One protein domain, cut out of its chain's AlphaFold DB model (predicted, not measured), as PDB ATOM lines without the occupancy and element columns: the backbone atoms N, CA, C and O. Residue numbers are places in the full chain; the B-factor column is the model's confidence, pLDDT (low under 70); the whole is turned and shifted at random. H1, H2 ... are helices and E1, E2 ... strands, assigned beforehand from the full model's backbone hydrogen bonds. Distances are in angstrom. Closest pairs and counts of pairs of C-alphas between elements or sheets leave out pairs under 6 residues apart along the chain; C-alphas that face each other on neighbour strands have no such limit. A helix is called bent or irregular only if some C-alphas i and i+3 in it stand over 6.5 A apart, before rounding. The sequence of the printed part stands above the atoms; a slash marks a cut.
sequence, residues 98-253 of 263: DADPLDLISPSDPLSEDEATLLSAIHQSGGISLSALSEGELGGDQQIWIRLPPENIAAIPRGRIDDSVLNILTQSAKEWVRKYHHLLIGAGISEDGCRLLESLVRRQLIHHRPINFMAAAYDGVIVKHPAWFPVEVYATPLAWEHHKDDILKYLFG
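This is residues 98 to 253 of the 263 residues of an uncharacterized protein of Desulfobacteraceae bacterium (UniProt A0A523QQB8). Two separate two-stranded ribbons, E1 with E2 and E3 with E4, make the middle of an elongated body, with three longer helices, H1, H6 and H8, gathered at one end. The other end is a looser group of helices, H3, H4, H5 and H7, joined by loops. The printed part has 156 residues, with eight named helices and four named strands in the order H1 H2 E1 H3 H4 H5 E2 H6 E3 H7 E4 H8; both ribbons are antiparallel and the class is mixed. It is compact, with a radius of gyration of the C-alphas of 16.5 A and spans of 46 by 30 by 29 A.

H1, residues 113 to 124, touches H6, residues 191 to 202, with residues 114 to 119 alone; the closest C-alphas, of Glu 115 and Leu 196, are 6.0 A apart. They run the same way at a steep tilt of 69 degrees, only just short of about perpendicular. H1 also touches H8, residues 237 to 251, about perpendicular at 77 degrees, with the C-alphas of Ser 120 and Ile 247 closest at 4.6 A. H2 is residues 130 to 133. E1, residues 139 to 147, is antiparallel to E2, residues 182 to 189; N 144 and O 186 are 2.8 A apart. E1 bends by 59 degrees at residue 142, and E2 by 53 degrees at residue 185. The closest C-alphas of H2 and E2, of Leu 130 and Gly 186, are 5.2 A apart. H3, residues 150 to 154, and H4, residues 165 to 168, are each close to but not clearly touching H5, residues 171 to 180; the closest C-alphas are those of Ile 153 and Arg 178, 7.9 A, and of Leu 166 and Lys 174, 6.3 A. E3, residues 206 to 210, is antiparallel to E4, residues 231 to 235; N 209 and O 232 are 2.8 A apart. The closest C-alphas of E2 and E4, of Ile 185 and Val 231, are 5.4 A apart. H7, residues 214 to 218, is close to but not clearly touching H4, with the C-alphas of Ile 168 and Ala 217 closest at 7.9 A. Every O i to N i+4 pair is within hydrogen-bond range in H1, H3, H5, H6 and H7, and 9 of 11 in H8; H2 and H4 are too short for such a pair.

H1 begins at C-alpha 113 (76.495, -5.163, -69.660) and is 16.3 A long. E1 is 22.7 A, H5 14.3 A, E2 17.9 A and H6 16.5 A. H8, 16.9 A, is irregular, with C-alphas 242 and 245 8.4 A apart, and ends at C-alpha 251 (65.894, -12.725, -68.822).

The farthest C-alphas, of Arg 158 and Gly 253, are 47.4 A apart. The printed part has no cut, and the H7 to E4 link is long. The mean pLDDT of the printed part is 72.2; 69 residues are under 70, among them 146 to 182 and 210 to 230.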
ATOM      1  N   ASP A  98      94.327 -20.766 -63.923       39.44
ATOM      2  CA  ASP A  98      95.031 -21.301 -62.769       39.44
ATOM      3  C   ASP A  98      94.208 -20.885 -61.551       39.44
ATOM      4  O   ASP A  98      93.945 -19.705 -61.340       39.44
ATOM      5  N   ALA A  99      93.770 -21.865 -60.764       44.00
ATOM      6  CA  ALA A  99      93.243 -21.613 -59.433       44.00
ATOM      7  C   ALA A  99      94.408 -21.250 -58.494       44.00
ATOM      8  O   ALA A  99      94.655 -21.934 -57.505       44.00
ATOM      9  N   ASP A 100      95.164 -20.208 -58.834       45.62
ATOM     10  CA  ASP A 100      95.812 -19.395 -57.814       45.62
ATOM     11  C   ASP A 100      94.697 -18.642 -57.068       45.62
ATOM     12  O   ASP A 100      93.592 -18.509 -57.611       45.62
ATOM     13  N   PRO A 101      94.899 -18.210 -55.808       49.97
ATOM     14  CA  PRO A 101      93.913 -17.395 -55.114       49.97
ATOM     15  C   PRO A 101      93.660 -16.148 -55.956       49.97
ATOM     16  O   PRO A 101      94.449 -15.208 -55.959       49.97
ATOM     17  N   LEU A 102      92.575 -16.192 -56.724       59.41
ATOM     18  CA  LEU A 102      92.094 -15.068 -57.491       59.41
ATOM     19  C   LEU A 102      91.931 -13.923 -56.502       59.41
ATOM     20  O   LEU A 102      91.321 -14.123 -55.448       59.41
ATOM     21  N   ASP A 103      92.444 -12.742 -56.843       70.69
ATOM     22  CA  ASP A 103      92.025 -11.526 -56.159       70.69
ATOM     23  C   ASP A 103      90.505 -11.473 -56.276       70.69
ATOM     24  O   ASP A 103      89.957 -11.219 -57.364       70.69
ATOM     25  N   LEU A 104      89.851 -11.827 -55.169       82.56
ATOM     26  CA  LEU A 104      88.412 -11.939 -55.100       82.56
ATOM     27  C   LEU A 104      87.857 -10.541 -55.289       82.56
ATOM     28  O   LEU A 104      88.194  -9.606 -54.562       82.56
ATOM     29  N   ILE A 105      87.000 -10.427 -56.288       88.75
ATOM     30  CA  ILE A 105      86.210  -9.227 -56.502       88.75
ATOM     31  C   ILE A 105      84.962  -9.392 -55.641       88.75
ATOM     32  O   ILE A 105      84.466 -10.511 -55.464       88.75
ATOM     33  N   SER A 106      84.463  -8.297 -55.072       91.62
ATOM     34  CA  SER A 106      83.244  -8.370 -54.277       91.62
ATOM     35  C   SER A 106      82.104  -8.907 -55.153       91.62
ATOM     36  O   SER A 106      81.889  -8.403 -56.260       91.62
ATOM     37  N   PRO A 107      81.330  -9.895 -54.672       93.25
ATOM     38  CA  PRO A 107      80.188 -10.427 -55.409       93.25
ATOM     39  C   PRO A 107      79.060  -9.398 -55.573       93.25
ATOM     40  O   PRO A 107      78.099  -9.687 -56.264       93.25
ATOM     41  N   SER A 108      79.160  -8.230 -54.926       93.06
ATOM     42  CA  SER A 108      78.182  -7.136 -54.998       93.06
ATOM     43  C   SER A 108      78.618  -5.958 -55.869       93.06
ATOM     44  O   SER A 108      77.833  -5.029 -56.069       93.06
ATOM     45  N   ASP A 109      79.854  -5.965 -56.380       94.75
ATOM     46  CA  ASP A 109      80.327  -4.896 -57.259       94.75
ATOM     47  C   ASP A 109      79.511  -4.893 -58.565       94.75
ATOM     48  O   ASP A 109      79.207  -5.969 -59.083       94.75
ATOM     49  N   PRO A 110      79.192  -3.730 -59.164       94.81
ATOM     50  CA  PRO A 110      78.405  -3.670 -60.396       94.81
ATOM     51  C   PRO A 110      78.989  -4.531 -61.525       94.81
ATOM     52  O   PRO A 110      80.213  -4.600 -61.688       94.81
ATOM     53  N   LEU A 111      78.110  -5.161 -62.308       94.94
ATOM     54  CA  LEU A 111      78.484  -5.902 -63.510       94.94
ATOM     55  C   LEU A 111      78.523  -4.977 -64.731       94.94
ATOM     56  O   LEU A 111      77.749  -4.021 -64.835       94.94
ATOM     57  N   SER A 112      79.394  -5.291 -65.686       94.62
ATOM     58  CA  SER A 112      79.288  -4.759 -67.044       94.62
ATOM     59  C   SER A 112      78.034  -5.302 -67.750       94.62
ATOM     60  O   SER A 112      77.419  -6.279 -67.315       94.62
ATOM     61  N   GLU A 113      77.634  -4.678 -68.863       92.81
ATOM     62  CA  GLU A 113      76.495  -5.163 -69.660       92.81
ATOM     63  C   GLU A 113      76.721  -6.592 -70.181       92.81
ATOM     64  O   GLU A 113      75.802  -7.414 -70.130       92.81
ATOM     65  N   ASP A 114      77.945  -6.910 -70.602       92.44
ATOM     66  CA  ASP A 114      78.301  -8.228 -71.129       92.44
ATOM     67  C   ASP A 114      78.370  -9.287 -70.019       92.44
ATOM     68  O   ASP A 114      77.875 -10.402 -70.192       92.44
ATOM     69  N   GLU A 115      78.899  -8.928 -68.842       94.50
ATOM     70  CA  GLU A 115      78.902  -9.794 -67.654       94.50
ATOM     71  C   GLU A 115      77.477 -10.140 -67.222       94.50
ATOM     72  O   GLU A 115      77.163 -11.309 -66.993       94.50
ATOM     73  N   ALA A 116      76.597  -9.138 -67.149       93.56
ATOM     74  CA  ALA A 116      75.200  -9.332 -66.783       93.56
ATOM     75  C   ALA A 116      74.446 -10.180 -67.820       93.56
ATOM     76  O   ALA A 116      73.647 -11.045 -67.450       93.56
ATOM     77  N   THR A 117      74.727  -9.979 -69.111       91.25
ATOM     78  CA  THR A 117      74.133 -10.766 -70.202       91.25
ATOM     79  C   THR A 117      74.563 -12.232 -70.122       91.25
ATOM     80  O   THR A 117      73.713 -13.127 -70.140       91.25
ATOM     81  N   LEU A 118      75.864 -12.491 -69.961       91.94
ATOM     82  CA  LEU A 118      76.401 -13.846 -69.825       91.94
ATOM     83  C   LEU A 118      75.888 -14.534 -68.552       91.94
ATOM     84  O   LEU A 118      75.443 -15.682 -68.610       91.94
ATOM     85  N   LEU A 119      75.892 -13.836 -67.412       93.06
ATOM     86  CA  LEU A 119      75.389 -14.370 -66.143       93.06
ATOM     87  C   LEU A 119      73.899 -14.716 -66.231       93.06
ATOM     88  O   LEU A 119      73.488 -15.780 -65.765       93.06
ATOM     89  N   SER A 120      73.100 -13.855 -66.871       89.19
ATOM     90  CA  SER A 120      71.683 -14.112 -67.137       89.19
ATOM     91  C   SER A 120      71.489 -15.370 -67.982       89.19
ATOM     92  O   SER A 120      70.656 -16.207 -67.637       89.19
ATOM     93  N   ALA A 121      72.269 -15.538 -69.057       87.06
ATOM     94  CA  ALA A 121      72.198 -16.721 -69.912       87.06
ATOM     95  C   ALA A 121      72.532 -18.007 -69.135       87.06
ATOM     96  O   ALA A 121      71.768 -18.972 -69.186       87.06
ATOM     97  N   ILE A 122      73.623 -17.997 -68.358       88.56
ATOM     98  CA  ILE A 122      74.051 -19.134 -67.524       88.56
ATOM     99  C   ILE A 122      72.989 -19.485 -66.476       88.56
ATOM    100  O   ILE A 122      72.713 -20.662 -66.228       88.56
ATOM    101  N   HIS A 123      72.392 -18.473 -65.845       87.94
ATOM    102  CA  HIS A 123      71.356 -18.676 -64.839       87.94
ATOM    103  C   HIS A 123      70.077 -19.255 -65.460       87.94
ATOM    104  O   HIS A 123      69.513 -20.206 -64.919       87.94
ATOM    105  N   GLN A 124      69.645 -18.729 -66.613       85.31
ATOM    106  CA  GLN A 124      68.431 -19.166 -67.311       85.31
ATOM    107  C   GLN A 124      68.453 -20.652 -67.666       85.31
ATOM    108  O   GLN A 124      67.440 -21.339 -67.536       85.31
ATOM    109  N   SER A 125      69.595 -21.136 -68.148       80.19
ATOM    110  CA  SER A 125      69.736 -22.507 -68.628       80.19
ATOM    111  C   SER A 125      69.971 -23.524 -67.504       80.19
ATOM    112  O   SER A 125      69.979 -24.723 -67.769       80.19
ATOM    113  N   GLY A 126      70.170 -23.075 -66.257       78.44
ATOM    114  CA  GLY A 126      70.590 -23.942 -65.147       78.44
ATOM    115  C   GLY A 126      72.049 -24.416 -65.248       78.44
ATOM    116  O   GLY A 126      72.454 -25.332 -64.519       78.44
ATOM    117  N   GLY A 127      72.821 -23.772 -66.129       81.81
ATOM    118  CA  GLY A 127      74.197 -24.088 -66.499       81.81
ATOM    119  C   GLY A 127      74.386 -24.236 -68.018       81.81
ATOM    120  O   GLY A 127      73.441 -24.515 -68.757       81.81
ATOM    121  N   ILE A 128      75.592 -23.947 -68.513       81.06
ATOM    122  CA  ILE A 128      75.954 -23.979 -69.939       81.06
ATOM    123  C   ILE A 128      77.266 -24.742 -70.121       81.06
ATOM    124  O   ILE A 128      78.249 -24.478 -69.432       81.06
ATOM    125  N   SER A 129      77.300 -25.670 -71.080       78.88
ATOM    126  CA  SER A 129      78.545 -26.322 -71.506       78.88
ATOM    127  C   SER A 129      79.517 -25.294 -72.085       78.88
ATOM    128  O   SER A 129      79.132 -24.516 -72.958       78.88
ATOM    129  N   LEU A 130      80.792 -25.322 -71.681       76.06
ATOM    130  CA  LEU A 130      81.804 -24.432 -72.266       76.06
ATOM    131  C   LEU A 130      81.905 -24.602 -73.789       76.06
ATOM    132  O   LEU A 130      82.042 -23.617 -74.504       76.06
ATOM    133  N   SER A 131      81.728 -25.821 -74.306       70.12
ATOM    134  CA  SER A 131      81.678 -26.077 -75.753       70.12
ATOM    135  C   SER A 131      80.456 -25.476 -76.456       70.12
ATOM    136  O   SER A 131      80.453 -25.353 -77.672       70.12
ATOM    137  N   ALA A 132      79.393 -25.121 -75.734       71.88
ATOM    138  CA  ALA A 132      78.266 -24.406 -76.332       71.88
ATOM    139  C   ALA A 132      78.570 -22.906 -76.476       71.88
ATOM    140  O   ALA A 132      78.110 -22.278 -77.425       71.88
ATOM    141  N   LEU A 133      79.381 -22.338 -75.572       77.12
ATOM    142  CA  LEU A 133      79.821 -20.943 -75.673       77.12
ATOM    143  C   LEU A 133      80.748 -20.723 -76.879       77.12
ATOM    144  O   LEU A 133      80.693 -19.657 -77.488       77.12
ATOM    145  N   SER A 134      81.547 -21.729 -77.255       73.00
ATOM    146  CA  SER A 134      82.450 -21.659 -78.415       73.00
ATOM    147  C   SER A 134      81.736 -21.626 -79.765       73.00
ATOM    148  O   SER A 134      82.315 -21.187 -80.751       73.00
ATOM    149  N   GLU A 135      80.479 -22.064 -79.815       73.88
ATOM    150  CA  GLU A 135      79.653 -22.065 -81.030       73.88
ATOM    151  C   GLU A 135      78.763 -20.807 -81.140       73.88
ATOM    152  O   GLU A 135      78.016 -20.652 -82.105       73.88
ATOM    153  N   GLY A 136      78.804 -19.920 -80.136       75.56
ATOM    154  CA  GLY A 136      77.967 -18.720 -80.040       75.56
ATOM    155  C   GLY A 136      78.723 -17.408 -80.268       75.56
ATOM    156  O   GLY A 136      79.780 -17.367 -80.894       75.56
ATOM    157  N   GLU A 137      78.193 -16.314 -79.714       78.31
ATOM    158  CA  GLU A 137      78.794 -14.968 -79.813       78.31
ATOM    159  C   GLU A 137      80.178 -14.867 -79.152       78.31
ATOM    160  O   GLU A 137      80.947 -13.962 -79.462       78.31
ATOM    161  N   LEU A 138      80.514 -15.816 -78.273       81.88
ATOM    162  CA  LEU A 138      81.809 -15.900 -77.602       81.88
ATOM    163  C   LEU A 138      82.797 -16.841 -78.311       81.88
ATOM    164  O   LEU A 138      83.837 -17.144 -77.727       81.88
ATOM    165  N   GLY A 139      82.511 -17.293 -79.535       78.81
ATOM    166  CA  GLY A 139      83.383 -18.189 -80.301       78.81
ATOM    167  C   GLY A 139      84.734 -17.575 -80.691       78.81
ATOM    168  O   GLY A 139      84.836 -16.393 -81.019       78.81
ATOM    169  N   GLY A 140      85.793 -18.387 -80.671       77.50
ATOM    170  CA  GLY A 140      87.167 -17.971 -80.961       77.50
ATOM    171  C   GLY A 140      88.150 -19.140 -81.057       77.50
ATOM    172  O   GLY A 140      87.776 -20.247 -81.434       77.50
ATOM    173  N   ASP A 141      89.426 -18.897 -80.750       69.94
ATOM    174  CA  ASP A 141      90.516 -19.878 -80.879       69.94
ATOM    175  C   ASP A 141      91.237 -20.204 -79.558       69.94
ATOM    176  O   ASP A 141      92.195 -20.980 -79.553       69.94
ATOM    177  N   GLN A 142      90.763 -19.666 -78.430       68.19
ATOM    178  CA  GLN A 142      91.382 -19.880 -77.126       68.19
ATOM    179  C   GLN A 142      90.978 -21.212 -76.503       68.19
ATOM    180  O   GLN A 142      89.897 -21.766 -76.736       68.19
ATOM    181  N   GLN A 143      91.881 -21.718 -75.669       70.38
ATOM    182  CA  GLN A 143      91.687 -22.913 -74.863       70.38
ATOM    183  C   GLN A 143      91.721 -22.536 -73.389       70.38
ATOM    184  O   GLN A 143      92.633 -21.839 -72.953       70.38
ATOM    185  N   ILE A 144      90.749 -23.046 -72.637       71.25
ATOM    186  CA  ILE A 144      90.596 -22.813 -71.206       71.25
ATOM    187  C   ILE A 144      91.050 -24.057 -70.460       71.25
ATOM    188  O   ILE A 144      90.430 -25.123 -70.546       71.25
ATOM    189  N   TRP A 145      92.121 -23.897 -69.693       71.19
ATOM    190  CA  TRP A 145      92.683 -24.943 -68.848       71.19
ATOM    191  C   TRP A 145      92.483 -24.605 -67.373       71.19
ATOM    192  O   TRP A 145      92.589 -23.441 -66.994       71.19
ATOM    193  N   ILE A 146      92.246 -25.624 -66.548       68.06
ATOM    194  CA  ILE A 146      92.278 -25.521 -65.088       68.06
ATOM    195  C   ILE A 146      93.362 -26.414 -64.525       68.06
ATOM    196  O   ILE A 146      93.547 -27.548 -64.971       68.06
ATOM    197  N   ARG A 147      94.060 -25.925 -63.509       63.50
ATOM    198  CA  ARG A 147      94.930 -26.762 -62.693       63.50
ATOM    199  C   ARG A 147      94.103 -27.450 -61.613       63.50
ATOM    200  O   ARG A 147      93.318 -26.812 -60.918       63.50
ATOM    201  N   LEU A 148      94.297 -28.752 -61.452       61.28
ATOM    202  CA  LEU A 148      93.802 -29.498 -60.310       61.28
ATOM    203  C   LEU A 148      94.868 -29.508 -59.213       61.28
ATOM    204  O   LEU A 148      95.973 -30.005 -59.446       61.28
ATOM    205  N   PRO A 149      94.552 -29.015 -58.008       54.06
ATOM    206  CA  PRO A 149      95.430 -29.184 -56.865       54.06
ATOM    207  C   PRO A 149      95.738 -30.674 -56.620       54.06
ATOM    208  O   PRO A 149      94.833 -31.510 -56.757       54.06
ATOM    209  N   PRO A 150      96.983 -31.047 -56.268       50.44
ATOM    210  CA  PRO A 150      97.344 -32.431 -55.962       50.44
ATOM    211  C   PRO A 150      96.437 -33.078 -54.908       50.44
ATOM    212  O   PRO A 150      96.127 -34.261 -55.013       50.44
ATOM    213  N   GLU A 151      95.961 -32.307 -53.935       49.78
ATOM    214  CA  GLU A 151      94.994 -32.714 -52.918       49.78
ATOM    215  C   GLU A 151      93.624 -33.047 -53.508       49.78
ATOM    216  O   GLU A 151      93.024 -34.027 -53.082       49.78
ATOM    217  N   ASN A 152      93.165 -32.330 -54.540       58.75
ATOM    218  CA  ASN A 152      91.925 -32.656 -55.244       58.75
ATOM    219  C   ASN A 152      92.088 -33.944 -56.046       58.75
ATOM    220  O   ASN A 152      91.168 -34.753 -56.049       58.75
ATOM    221  N   ILE A 153      93.260 -34.170 -56.658       53.47
ATOM    222  CA  ILE A 153      93.602 -35.437 -57.332       53.47
ATOM    223  C   ILE A 153      93.689 -36.589 -56.318       53.47
ATOM    224  O   ILE A 153      93.218 -37.694 -56.589       53.47
ATOM    225  N   ALA A 154      94.273 -36.343 -55.146       45.75
ATOM    226  CA  ALA A 154      94.432 -37.329 -54.080       45.75
ATOM    227  C   ALA A 154      93.116 -37.632 -53.340       45.75
ATOM    228  O   ALA A 154      92.941 -38.749 -52.851       45.75
ATOM    229  N   ALA A 155      92.204 -36.656 -53.277       48.09
ATOM    230  CA  ALA A 155      90.866 -36.761 -52.703       48.09
ATOM    231  C   ALA A 155      89.845 -37.377 -53.668       48.09
ATOM    232  O   ALA A 155      88.740 -37.705 -53.231       48.09
ATOM    233  N   ILE A 156      90.202 -37.583 -54.948       52.91
ATOM    234  CA  ILE A 156      89.393 -38.392 -55.868       52.91
ATOM    235  C   ILE A 156      89.196 -39.751 -55.190       52.91
ATOM    236  O   ILE A 156      90.191 -40.440 -54.923       52.91
ATOM    237  N   PRO A 157      87.949 -40.139 -54.873       42.91
ATOM    238  CA  PRO A 157      87.702 -41.307 -54.054       42.91
ATOM    239  C   PRO A 157      88.410 -42.524 -54.643       42.91
ATOM    240  O   PRO A 157      88.174 -42.897 -55.791       42.91
ATOM    241  N   ARG A 158      89.199 -43.224 -53.821       45.44
ATOM    242  CA  ARG A 158      89.571 -44.631 -54.067       45.44
ATOM    243  C   ARG A 158      88.362 -45.564 -53.854       45.44
ATOM    244  O   ARG A 158      88.520 -46.671 -53.345       45.44
ATOM    245  N   GLY A 159      87.153 -45.069 -54.138       43.91
ATOM    246  CA  GLY A 159      85.897 -45.803 -54.057       43.91
ATOM    247  C   GLY A 159      85.826 -46.884 -55.131       43.91
ATOM    248  O   GLY A 159      86.827 -47.186 -55.785       43.91
ATOM    249  N   ARG A 160      84.644 -47.490 -55.307       42.56
ATOM    250  CA  ARG A 160      84.435 -48.482 -56.371       42.56
ATOM    251  C   ARG A 160      84.936 -47.886 -57.680       42.56
ATOM    252  O   ARG A 160      84.661 -46.723 -57.961       42.56
ATOM    253  N   ILE A 161      85.719 -48.677 -58.418       38.56
ATOM    254  CA  ILE A 161      86.420 -48.236 -59.627       38.56
ATOM    255  C   ILE A 161      85.481 -47.397 -60.491       38.56
ATOM    256  O   ILE A 161      85.870 -46.301 -60.866       38.56
ATOM    257  N   ASP A 162      84.244 -47.845 -60.672       44.84
ATOM    258  CA  ASP A 162      83.205 -47.278 -61.535       44.84
ATOM    259  C   ASP A 162      82.865 -45.787 -61.312       44.84
ATOM    260  O   ASP A 162      82.382 -45.145 -62.241       44.84
ATOM    261  N   ASP A 163      83.186 -45.204 -60.151       46.78
ATOM    262  CA  ASP A 163      82.817 -43.821 -59.802       46.78
ATOM    263  C   ASP A 163      83.910 -42.774 -60.128       46.78
ATOM    264  O   ASP A 163      83.726 -41.573 -59.916       46.78
ATOM    265  N   SER A 164      85.083 -43.189 -60.629       54.28
ATOM    266  CA  SER A 164      86.188 -42.259 -60.916       54.28
ATOM    267  C   SER A 164      86.031 -41.547 -62.265       54.28
ATOM    268  O   SER A 164      86.016 -42.192 -63.314       54.28
ATOM    269  N   VAL A 165      86.080 -40.206 -62.264       53.94
ATOM    270  CA  VAL A 165      86.133 -39.373 -63.488       53.94
ATOM    271  C   VAL A 165      87.332 -39.707 -64.386       53.94
ATOM    272  O   VAL A 165      87.321 -39.446 -65.583       53.94
ATOM    273  N   LEU A 166      88.381 -40.323 -63.830       59.12
ATOM    274  CA  LEU A 166      89.525 -40.756 -64.618       59.12
ATOM    275  C   LEU A 166      89.186 -41.967 -65.489       59.12
ATOM    276  O   LEU A 166      89.865 -42.180 -66.480       59.12
ATOM    277  N   ASN A 167      88.170 -42.775 -65.184       57.38
ATOM    278  CA  ASN A 167      87.922 -44.008 -65.937       57.38
ATOM    279  C   ASN A 167      87.493 -43.803 -67.382       57.38
ATOM    280  O   ASN A 167      87.781 -44.669 -68.205       57.38
ATOM    281  N   ILE A 168      86.860 -42.672 -67.685       54.78
ATOM    282  CA  ILE A 168      86.490 -42.298 -69.055       54.78
ATOM    283  C   ILE A 168      87.692 -41.792 -69.865       54.78
ATOM    284  O   ILE A 168      87.612 -41.665 -71.089       54.78
ATOM    285  N   LEU A 169      88.812 -41.517 -69.188       63.59
ATOM    286  CA  LEU A 169      90.059 -41.156 -69.832       63.59
ATOM    287  C   LEU A 169      90.783 -42.391 -70.353       63.59
ATOM    288  O   LEU A 169      90.886 -43.424 -69.678       63.59
ATOM    289  N   THR A 170      91.405 -42.240 -71.518       65.94
ATOM    290  CA  THR A 170      92.446 -43.172 -71.948       65.94
ATOM    291  C   THR A 170      93.579 -43.239 -70.919       65.94
ATOM    292  O   THR A 170      93.831 -42.301 -70.162       65.94
ATOM    293  N   GLN A 171      94.320 -44.350 -70.914       68.38
ATOM    294  CA  GLN A 171      95.496 -44.507 -70.055       68.38
ATOM    295  C   GLN A 171      96.521 -43.376 -70.263       68.38
ATOM    296  O   GLN A 171      97.053 -42.848 -69.289       68.38
ATOM    297  N   SER A 172      96.708 -42.931 -71.510       65.56
ATOM    298  CA  SER A 172      97.573 -41.795 -71.841       65.56
ATOM    299  C   SER A 172      97.093 -40.475 -71.226       65.56
ATOM    300  O   SER A 172      97.901 -39.714 -70.700       65.56
ATOM    301  N   ALA A 173      95.785 -40.210 -71.225       66.69
ATOM    302  CA  ALA A 173      95.214 -39.024 -70.589       66.69
ATOM    303  C   ALA A 173      95.307 -39.095 -69.054       66.69
ATOM    304  O   ALA A 173      95.630 -38.101 -68.408       66.69
ATOM    305  N   LYS A 174      95.130 -40.277 -68.448       69.56
ATOM    306  CA  LYS A 174      95.350 -40.475 -67.000       69.56
ATOM    307  C   LYS A 174      96.786 -40.150 -66.591       69.56
ATOM    308  O   LYS A 174      97.009 -39.507 -65.568       69.56
ATOM    309  N   GLU A 175      97.757 -40.624 -67.365       69.31
ATOM    310  CA  GLU A 175      99.181 -40.358 -67.134       69.31
ATOM    311  C   GLU A 175      99.507 -38.875 -67.293       69.31
ATOM    312  O   GLU A 175     100.225 -38.310 -66.467       69.31
ATOM    313  N   TRP A 176      98.908 -38.227 -68.292       68.38
ATOM    314  CA  TRP A 176      99.052 -36.795 -68.516       68.38
ATOM    315  C   TRP A 176      98.495 -35.973 -67.344       68.38
ATOM    316  O   TRP A 176      99.227 -35.169 -66.770       68.38
ATOM    317  N   VAL A 177      97.255 -36.222 -66.908       65.25
ATOM    318  CA  VAL A 177      96.640 -35.507 -65.772       65.25
ATOM    319  C   VAL A 177      97.442 -35.700 -64.484       65.25
ATOM    320  O   VAL A 177      97.642 -34.742 -63.746       65.25
ATOM    321  N   ARG A 178      97.965 -36.905 -64.222       64.62
ATOM    322  CA  ARG A 178      98.831 -37.163 -63.053       64.62
ATOM    323  C   ARG A 178     100.164 -36.425 -63.120       64.62
ATOM    324  O   ARG A 178     100.670 -36.004 -62.086       64.62
ATOM    325  N   LYS A 179     100.757 -36.310 -64.309       62.69
ATOM    326  CA  LYS A 179     102.053 -35.649 -64.492       62.69
ATOM    327  C   LYS A 179     101.913 -34.131 -64.427       62.69
ATOM    328  O   LYS A 179     102.683 -33.468 -63.740       62.69
ATOM    329  N   TYR A 180     100.927 -33.586 -65.127       63.69
ATOM    330  CA  TYR A 180     100.824 -32.149 -65.353       63.69
ATOM    331  C   TYR A 180      99.784 -31.471 -64.473       63.69
ATOM    332  O   TYR A 180      99.877 -30.265 -64.311       63.69
ATOM    333  N   HIS A 181      98.853 -32.200 -63.854       65.06
ATOM    334  CA  HIS A 181      97.828 -31.649 -62.961       65.06
ATOM    335  C   HIS A 181      96.908 -30.612 -63.629       65.06
ATOM    336  O   HIS A 181      96.392 -29.740 -62.944       65.06
ATOM    337  N   HIS A 182      96.697 -30.664 -64.948       66.69
ATOM    338  CA  HIS A 182      95.784 -29.750 -65.647       66.69
ATOM    339  C   HIS A 182      94.639 -30.511 -66.324       66.69
ATOM    340  O   HIS A 182      94.783 -31.686 -66.657       66.69
ATOM    341  N   LEU A 183      93.518 -29.833 -66.550       70.00
ATOM    342  CA  LEU A 183      92.410 -30.280 -67.390       70.00
ATOM    343  C   LEU A 183      92.032 -29.158 -68.363       70.00
ATOM    344  O   LEU A 183      91.851 -28.020 -67.948       70.00
ATOM    345  N   LEU A 184      91.888 -29.478 -69.643       69.44
ATOM    346  CA  LEU A 184      91.237 -28.629 -70.637       69.44
ATOM    347  C   LEU A 184      89.729 -28.722 -70.417       69.44
ATOM    348  O   LEU A 184      89.161 -29.809 -70.531       69.44
ATOM    349  N   ILE A 185      89.090 -27.595 -70.133       70.81
ATOM    350  CA  ILE A 185      87.658 -27.536 -69.811       70.81
ATOM    351  C   ILE A 185      86.831 -26.828 -70.883       70.81
ATOM    352  O   ILE A 185      85.624 -27.031 -70.959       70.81
ATOM    353  N   GLY A 186      87.473 -26.053 -71.757       70.56
ATOM    354  CA  GLY A 186      86.832 -25.402 -72.895       70.56
ATOM    355  C   GLY A 186      87.828 -25.157 -74.021       70.56
ATOM    356  O   GLY A 186      89.009 -24.932 -73.770       70.56
ATOM    357  N   ALA A 187      87.364 -25.212 -75.264       69.81
ATOM    358  CA  ALA A 187      88.162 -24.914 -76.447       69.81
ATOM    359  C   ALA A 187      87.316 -24.113 -77.434       69.81
ATOM    360  O   ALA A 187      86.110 -24.325 -77.507       69.81
ATOM    361  N   GLY A 188      87.953 -23.220 -78.188       69.50
ATOM    362  CA  GLY A 188      87.279 -22.398 -79.188       69.50
ATOM    363  C   GLY A 188      86.545 -21.189 -78.606       69.50
ATOM    364  O   GLY A 188      85.556 -20.747 -79.176       69.50
ATOM    365  N   ILE A 189      86.989 -20.669 -77.460       80.38
ATOM    366  CA  ILE A 189      86.419 -19.456 -76.854       80.38
ATOM    367  C   ILE A 189      87.225 -18.239 -77.323       80.38
ATOM    368  O   ILE A 189      88.423 -18.336 -77.575       80.38
ATOM    369  N   SER A 190      86.584 -17.093 -77.499       81.94
ATOM    370  CA  SER A 190      87.250 -15.818 -77.781       81.94
ATOM    371  C   SER A 190      88.017 -15.305 -76.563       81.94
ATOM    372  O   SER A 190      87.722 -15.659 -75.425       81.94
ATOM    373  N   GLU A 191      88.994 -14.426 -76.791       79.38
ATOM    374  CA  GLU A 191      89.726 -13.765 -75.707       79.38
ATOM    375  C   GLU A 191      88.787 -12.995 -74.760       79.38
ATOM    376  O   GLU A 191      88.878 -13.143 -73.542       79.38
ATOM    377  N   ASP A 192      87.834 -12.239 -75.308       83.69
ATOM    378  CA  ASP A 192      86.854 -11.505 -74.504       83.69
ATOM    379  C   ASP A 192      85.913 -12.450 -73.742       83.69
ATOM    380  O   ASP A 192      85.636 -12.226 -72.563       83.69
ATOM    381  N   GLY A 193      85.504 -13.570 -74.351       86.94
ATOM    382  CA  GLY A 193      84.748 -14.616 -73.660       86.94
ATOM    383  C   GLY A 193      85.503 -15.210 -72.468       86.94
ATOM    384  O   GLY A 193      84.919 -15.383 -71.395       86.94
ATOM    385  N   CYS A 194      86.806 -15.463 -72.614       83.75
ATOM    386  CA  CYS A 194      87.657 -15.905 -71.508       83.75
ATOM    387  C   CYS A 194      87.699 -14.867 -70.375       83.75
ATOM    388  O   CYS A 194      87.528 -15.236 -69.214       83.75
ATOM    389  N   ARG A 195      87.851 -13.575 -70.696       85.88
ATOM    390  CA  ARG A 195      87.882 -12.489 -69.695       85.88
ATOM    391  C   ARG A 195      86.563 -12.345 -68.932       85.88
ATOM    392  O   ARG A 195      86.579 -12.155 -67.717       85.88
ATOM    393  N   LEU A 196      85.425 -12.465 -69.618       90.81
ATOM    394  CA  LEU A 196      84.102 -12.414 -68.981       90.81
ATOM    395  C   LEU A 196      83.904 -13.578 -68.003       90.81
ATOM    396  O   LEU A 196      83.472 -13.371 -66.867       90.81
ATOM    397  N   LEU A 197      84.258 -14.797 -68.425       89.06
ATOM    398  CA  LEU A 197      84.209 -15.983 -67.568       89.06
ATOM    399  C   LEU A 197      85.117 -15.817 -66.344       89.06
ATOM    400  O   LEU A 197      84.698 -16.119 -65.229       89.06
ATOM    401  N   GLU A 198      86.329 -15.292 -66.525       85.88
ATOM    402  CA  GLU A 198      87.258 -15.016 -65.427       85.88
ATOM    403  C   GLU A 198      86.667 -14.043 -64.416       85.88
ATOM    404  O   GLU A 198      86.616 -14.356 -63.227       85.88
ATOM    405  N   SER A 199      86.143 -12.906 -64.869       90.00
ATOM    406  CA  SER A 199      85.559 -11.911 -63.970       90.00
ATOM    407  C   SER A 199      84.402 -12.476 -63.136       90.00
ATOM    408  O   SER A 199      84.374 -12.324 -61.910       90.00
ATOM    409  N   LEU A 200      83.478 -13.213 -63.762       92.06
ATOM    410  CA  LEU A 200      82.346 -13.821 -63.054       92.06
ATOM    411  C   LEU A 200      82.790 -14.903 -62.052       92.06
ATOM    412  O   LEU A 200      82.189 -15.030 -60.981       92.06
ATOM    413  N   VAL A 201      83.849 -15.662 -62.361       88.62
ATOM    414  CA  VAL A 201      84.459 -16.628 -61.427       88.62
ATOM    415  C   VAL A 201      85.126 -15.906 -60.252       88.62
ATOM    416  O   VAL A 201      84.922 -16.302 -59.106       88.62
ATOM    417  N   ARG A 202      85.868 -14.820 -60.505       87.19
ATOM    418  CA  ARG A 202      86.542 -14.003 -59.472       87.19
ATOM    419  C   ARG A 202      85.572 -13.356 -58.489       87.19
ATOM    420  O   ARG A 202      85.901 -13.191 -57.316       87.19
ATOM    421  N   ARG A 203      84.373 -13.022 -58.965       92.69
ATOM    422  CA  ARG A 203      83.242 -12.530 -58.161       92.69
ATOM    423  C   ARG A 203      82.454 -13.650 -57.484       92.69
ATOM    424  O   ARG A 203      81.490 -13.376 -56.784       92.69
ATOM    425  N   GLN A 204      82.826 -14.912 -57.707       91.94
ATOM    426  CA  GLN A 204      82.144 -16.099 -57.183       91.94
ATOM    427  C   GLN A 204      80.673 -16.209 -57.621       91.94
ATOM    428  O   GLN A 204      79.868 -16.858 -56.952       91.94
ATOM    429  N   LEU A 205      80.305 -15.596 -58.751       93.56
ATOM    430  CA  LEU A 205      78.939 -15.622 -59.289       93.56
ATOM    431  C   LEU A 205      78.692 -16.864 -60.147       93.56
ATOM    432  O   LEU A 205      77.550 -17.301 -60.291       93.56
ATOM    433  N   ILE A 206      79.756 -17.461 -60.685       91.56
ATOM    434  CA  ILE A 206      79.709 -18.731 -61.411       91.56
ATOM    435  C   ILE A 206      80.780 -19.699 -60.909       91.56
ATOM    436  O   ILE A 206      81.825 -19.304 -60.386       91.56
ATOM    437  N   HIS A 207      80.535 -20.988 -61.119       86.31
ATOM    438  CA  HIS A 207      81.504 -22.052 -60.901       86.31
ATOM    439  C   HIS A 207      81.552 -23.004 -62.093       86.31
ATOM    440  O   HIS A 207      80.602 -23.129 -62.865       86.31
ATOM    441  N   HIS A 208      82.680 -23.698 -62.211       81.06
ATOM    442  CA  HIS A 208      82.860 -24.802 -63.140       81.06
ATOM    443  C   HIS A 208      82.457 -26.099 -62.444       81.06
ATOM    444  O   HIS A 208      82.970 -26.412 -61.368       81.06
ATOM    445  N   ARG A 209      81.571 -26.879 -63.061       72.25
ATOM    446  CA  ARG A 209      81.326 -28.271 -62.682       72.25
ATOM    447  C   ARG A 209      81.644 -29.171 -63.866       72.25
ATOM    448  O   ARG A 209      81.204 -28.880 -64.976       72.25
ATOM    449  N   PRO A 210      82.361 -30.284 -63.666       65.50
ATOM    450  CA  PRO A 210      82.327 -31.365 -64.639       65.50
ATOM    451  C   PRO A 210      80.865 -31.696 -64.947       65.50
ATOM    452  O   PRO A 210      80.059 -31.801 -64.017       65.50
ATOM    453  N   ILE A 211      80.509 -31.818 -66.228       60.69
ATOM    454  CA  ILE A 211      79.143 -32.208 -66.597       60.69
ATOM    455  C   ILE A 211      78.863 -33.539 -65.904       60.69
ATOM    456  O   ILE A 211      79.625 -34.493 -66.073       60.69
ATOM    457  N   ASN A 212      77.816 -33.586 -65.073       45.50
ATOM    458  CA  ASN A 212      77.498 -34.756 -64.260       45.50
ATOM    459  C   ASN A 212      77.372 -36.000 -65.154       45.50
ATOM    460  O   ASN A 212      76.365 -36.156 -65.839       45.50
ATOM    461  N   PHE A 213      78.407 -36.848 -65.111       44.84
ATOM    462  CA  PHE A 213      78.518 -38.300 -65.341       44.84
ATOM    463  C   PHE A 213      77.648 -38.965 -66.430       44.84
ATOM    464  O   PHE A 213      78.169 -39.691 -67.271       44.84
ATOM    465  N   MET A 214      76.339 -38.725 -66.450       39.22
ATOM    466  CA  MET A 214      75.370 -39.354 -67.344       39.22
ATOM    467  C   MET A 214      75.537 -38.918 -68.804       39.22
ATOM    468  O   MET A 214      75.515 -39.775 -69.675       39.22
ATOM    469  N   ALA A 215      75.761 -37.634 -69.107       40.91
ATOM    470  CA  ALA A 215      75.809 -37.179 -70.506       40.91
ATOM    471  C   ALA A 215      77.038 -37.714 -71.272       40.91
ATOM    472  O   ALA A 215      76.902 -38.246 -72.367       40.91
ATOM    473  N   ALA A 216      78.231 -37.670 -70.665       42.12
ATOM    474  CA  ALA A 216      79.457 -38.179 -71.290       42.12
ATOM    475  C   ALA A 216      79.481 -39.718 -71.409       42.12
ATOM    476  O   ALA A 216      80.060 -40.259 -72.353       42.12
ATOM    477  N   ALA A 217      78.839 -40.426 -70.470       40.41
ATOM    478  CA  ALA A 217      78.704 -41.881 -70.510       40.41
ATOM    479  C   ALA A 217      77.631 -42.357 -71.510       40.41
ATOM    480  O   ALA A 217      77.842 -43.381 -72.160       40.41
ATOM    481  N   TYR A 218      76.517 -41.627 -71.673       41.06
ATOM    482  CA  TYR A 218      75.448 -41.973 -72.625       41.06
ATOM    483  C   TYR A 218      75.912 -41.929 -74.084       41.06
ATOM    484  O   TYR A 218      75.479 -42.761 -74.879       41.06
ATOM    485  N   ASP A 219      76.838 -41.029 -74.418       41.62
ATOM    486  CA  ASP A 219      77.367 -40.911 -75.781       41.62
ATOM    487  C   ASP A 219      78.541 -41.871 -76.066       41.62
ATOM    488  O   ASP A 219      79.088 -41.885 -77.169       41.62
ATOM    489  N   GLY A 220      78.961 -42.686 -75.086       43.28
ATOM    490  CA  GLY A 220      80.065 -43.641 -75.251       43.28
ATOM    491  C   GLY A 220      81.409 -42.980 -75.591       43.28
ATOM    492  O   GLY A 220      82.302 -43.625 -76.153       43.28
ATOM    493  N   VAL A 221      81.560 -41.688 -75.281       49.97
ATOM    494  CA  VAL A 221      82.728 -40.898 -75.670       49.97
ATOM    495  C   VAL A 221      83.878 -41.194 -74.718       49.97
ATOM    496  O   VAL A 221      83.990 -40.645 -73.624       49.97
ATOM    497  N   ILE A 222      84.781 -42.065 -75.164       54.50
ATOM    498  CA  ILE A 222      86.101 -42.209 -74.548       54.50
ATOM    499  C   ILE A 222      86.891 -40.935 -74.848       54.50
ATOM    500  O   ILE A 222      87.148 -40.612 -76.012       54.50
ATOM    501  N   VAL A 223      87.320 -40.234 -73.800       57.59
ATOM    502  CA  VAL A 223      88.160 -39.044 -73.934       57.59
ATOM    503  C   VAL A 223      89.557 -39.483 -74.357       57.59
ATOM    504  O   VAL A 223      90.328 -40.025 -73.564       57.59
ATOM    505  N   LYS A 224      89.881 -39.252 -75.632       56.12
ATOM    506  CA  LYS A 224      91.188 -39.587 -76.223       56.12
ATOM    507  C   LYS A 224      92.202 -38.451 -76.149       56.12
ATOM    508  O   LYS A 224      93.393 -38.701 -76.321       56.12
ATOM    509  N   HIS A 225      91.747 -37.218 -75.921       59.25
ATOM    510  CA  HIS A 225      92.643 -36.078 -75.774       59.25
ATOM    511  C   HIS A 225      93.278 -36.112 -74.377       59.25
ATOM    512  O   HIS A 225      92.536 -36.332 -73.419       59.25
ATOM    513  N   PRO A 226      94.594 -35.863 -74.214       53.09
ATOM    514  CA  PRO A 226      95.312 -36.068 -72.951       53.09
ATOM    515  C   PRO A 226      94.773 -35.316 -71.723       53.09
ATOM    516  O   PRO A 226      95.268 -35.529 -70.623       53.09
ATOM    517  N   ALA A 227      93.777 -34.443 -71.882       59.59
ATOM    518  CA  ALA A 227      93.273 -33.611 -70.802       59.59
ATOM    519  C   ALA A 227      91.878 -33.007 -71.022       59.59
ATOM    520  O   ALA A 227      91.521 -32.106 -70.277       59.59
ATOM    521  N   TRP A 228      91.108 -33.401 -72.041       68.50
ATOM    522  CA  TRP A 228      89.829 -32.727 -72.313       68.50
ATOM    523  C   TRP A 228      88.697 -33.284 -71.453       68.50
ATOM    524  O   TRP A 228      88.367 -34.459 -71.565       68.50
ATOM    525  N   PHE A 229      88.083 -32.449 -70.623       67.44
ATOM    526  CA  PHE A 229      86.913 -32.822 -69.839       67.44
ATOM    527  C   PHE A 229      85.722 -31.949 -70.223       67.44
ATOM    528  O   PHE A 229      85.858 -30.726 -70.268       67.44
ATOM    529  N   PRO A 230      84.542 -32.544 -70.458       65.31
ATOM    530  CA  PRO A 230      83.331 -31.763 -70.625       65.31
ATOM    531  C   PRO A 230      82.998 -31.066 -69.302       65.31
ATOM    532  O   PRO A 230      82.793 -31.710 -68.267       65.31
ATOM    533  N   VAL A 231      82.949 -29.739 -69.342       73.31
ATOM    534  CA  VAL A 231      82.666 -28.892 -68.184       73.31
ATOM    535  C   VAL A 231      81.529 -27.943 -68.505       73.31
ATOM    536  O   VAL A 231      81.418 -27.389 -69.599       73.31
ATOM    537  N   GLU A 232      80.684 -27.767 -67.509       78.94
ATOM    538  CA  GLU A 232      79.597 -26.815 -67.490       78.94
ATOM    539  C   GLU A 232      79.921 -25.681 -66.524       78.94
ATOM    540  O   GLU A 232      80.463 -25.883 -65.436       78.94
ATOM    541  N   VAL A 233      79.559 -24.476 -66.934       85.44
ATOM    542  CA  VAL A 233      79.545 -23.289 -66.090       85.44
ATOM    543  C   VAL A 233      78.139 -23.118 -65.542       85.44
ATOM    544  O   VAL A 233      77.175 -23.222 -66.293       85.44
ATOM    545  N   TYR A 234      78.002 -22.839 -64.251       88.25
ATOM    546  CA  TYR A 234      76.703 -22.637 -63.612       88.25
ATOM    547  C   TYR A 234      76.752 -21.487 -62.609       88.25
ATOM    548  O   TYR A 234      77.793 -21.220 -62.008       88.25
ATOM    549  N   ALA A 235      75.614 -20.817 -62.421       92.38
ATOM    550  CA  ALA A 235      75.483 -19.725 -61.465       92.38
ATOM    551  C   ALA A 235      75.486 -20.237 -60.014       92.38
ATOM    552  O   ALA A 235      74.914 -21.288 -59.709       92.38
ATOM    553  N   THR A 236      76.101 -19.481 -59.110       93.06
ATOM    554  CA  THR A 236      76.095 -19.743 -57.664       93.06
ATOM    555  C   THR A 236      74.907 -19.040 -56.986       93.06
ATOM    556  O   THR A 236      74.264 -18.183 -57.599       93.06
ATOM    557  N   PRO A 237      74.602 -19.336 -55.707       94.25
ATOM    558  CA  PRO A 237      73.603 -18.574 -54.954       94.25
ATOM    559  C   PRO A 237      73.905 -17.066 -54.873       94.25
ATOM    560  O   PRO A 237      72.972 -16.265 -54.889       94.25
ATOM    561  N   LEU A 238      75.190 -16.681 -54.864       94.62
ATOM    562  CA  LEU A 238      75.628 -15.281 -54.793       94.62
ATOM    563  C   LEU A 238      75.200 -14.468 -56.022       94.62
ATOM    564  O   LEU A 238      74.882 -13.289 -55.895       94.62
ATOM    565  N   ALA A 239      75.120 -15.099 -57.199       94.69
ATOM    566  CA  ALA A 239      74.608 -14.454 -58.407       94.69
ATOM    567  C   ALA A 239      73.197 -13.899 -58.205       94.69
ATOM    568  O   ALA A 239      72.919 -12.752 -58.544       94.69
ATOM    569  N   TRP A 240      72.306 -14.695 -57.615       92.62
ATOM    570  CA  TRP A 240      70.941 -14.253 -57.355       92.62
ATOM    571  C   TRP A 240      70.861 -13.291 -56.170       92.62
ATOM    572  O   TRP A 240      70.063 -12.361 -56.194       92.62
ATOM    573  N   GLU A 241      71.674 -13.495 -55.135       95.44
ATOM    574  CA  GLU A 241      71.703 -12.617 -53.962       95.44
ATOM    575  C   GLU A 241      72.063 -11.171 -54.327       95.44
ATOM    576  O   GLU A 241      71.396 -10.240 -53.875       95.44
ATOM    577  N   HIS A 242      73.079 -10.986 -55.170       95.50
ATOM    578  CA  HIS A 242      73.633  -9.664 -55.459       95.50
ATOM    579  C   HIS A 242      73.178  -9.067 -56.793       95.50
ATOM    580  O   HIS A 242      73.086  -7.849 -56.908       95.50
ATOM    581  N   HIS A 243      72.849  -9.904 -57.782       95.50
ATOM    582  CA  HIS A 243      72.595  -9.470 -59.161       95.50
ATOM    583  C   HIS A 243      71.241  -9.931 -59.702       95.50
ATOM    584  O   HIS A 243      71.062 -10.081 -60.910       95.50
ATOM    585  N   LYS A 244      70.248 -10.129 -58.826       93.94
ATOM    586  CA  LYS A 244      68.882 -10.484 -59.238       93.94
ATOM    587  C   LYS A 244      68.324  -9.530 -60.292       93.94
ATOM    588  O   LYS A 244      67.770  -9.993 -61.282       93.94
ATOM    589  N   ASP A 245      68.446  -8.223 -60.083       91.75
ATOM    590  CA  ASP A 245      67.856  -7.237 -60.992       91.75
ATOM    591  C   ASP A 245      68.545  -7.249 -62.363       91.75
ATOM    592  O   ASP A 245      67.863  -7.203 -63.387       91.75
ATOM    593  N   ASP A 246      69.871  -7.414 -62.394       91.31
ATOM    594  CA  ASP A 246      70.640  -7.596 -63.629       91.31
ATOM    595  C   ASP A 246      70.215  -8.874 -64.365       91.31
ATOM    596  O   ASP A 246      69.911  -8.834 -65.556       91.31
ATOM    597  N   ILE A 247      70.104  -9.998 -63.650       89.50
ATOM    598  CA  ILE A 247      69.635 -11.276 -64.204       89.50
ATOM    599  C   ILE A 247      68.223 -11.114 -64.791       89.50
ATOM    600  O   ILE A 247      67.973 -11.474 -65.940       89.50
ATOM    601  N   LEU A 248      67.290 -10.521 -64.042       87.94
ATOM    602  CA  LEU A 248      65.911 -10.319 -64.494       87.94
ATOM    603  C   LEU A 248      65.825  -9.382 -65.707       87.94
ATOM    604  O   LEU A 248      65.026  -9.634 -66.612       87.94
ATOM    605  N   LYS A 249      66.653  -8.332 -65.755       88.12
ATOM    606  CA  LYS A 249      66.698  -7.367 -66.863       88.12
ATOM    607  C   LYS A 249      66.955  -8.048 -68.208       88.12
ATOM    608  O   LYS A 249      66.306  -7.698 -69.191       88.12
ATOM    609  N   TYR A 250      67.878  -9.007 -68.265       81.69
ATOM    610  CA  TYR A 250      68.219  -9.695 -69.515       81.69
ATOM    611  C   TYR A 250      67.374 -10.957 -69.756       81.69
ATOM    612  O   TYR A 250      67.106 -11.275 -70.915       81.69
ATOM    613  N   LEU A 251      66.844 -11.603 -68.707       75.12
ATOM    614  CA  LEU A 251      65.894 -12.725 -68.822       75.12
ATOM    615  C   LEU A 251      64.568 -12.336 -69.483       75.12
ATOM    616  O   LEU A 251      64.044 -13.074 -70.317       75.12
ATOM    617  N   PHE A 252      64.004 -11.189 -69.100       71.06
ATOM    618  CA  PHE A 252      62.708 -10.720 -69.610       71.06
ATOM    619  C   PHE A 252      62.841  -9.806 -70.838       71.06
ATOM    620  O   PHE A 252      61.855  -9.235 -71.308       71.06
ATOM    621  N   GLY A 253      64.051  -9.759 -71.402       56.81
ATOM    622  CA  GLY A 253      64.411  -9.010 -72.593       56.81
ATOM    623  C   GLY A 253      64.784  -7.562 -72.294       56.81
ATOM    624  O   GLY A 253      64.110  -6.862 -71.537       56.81
TER     625      GLY A 253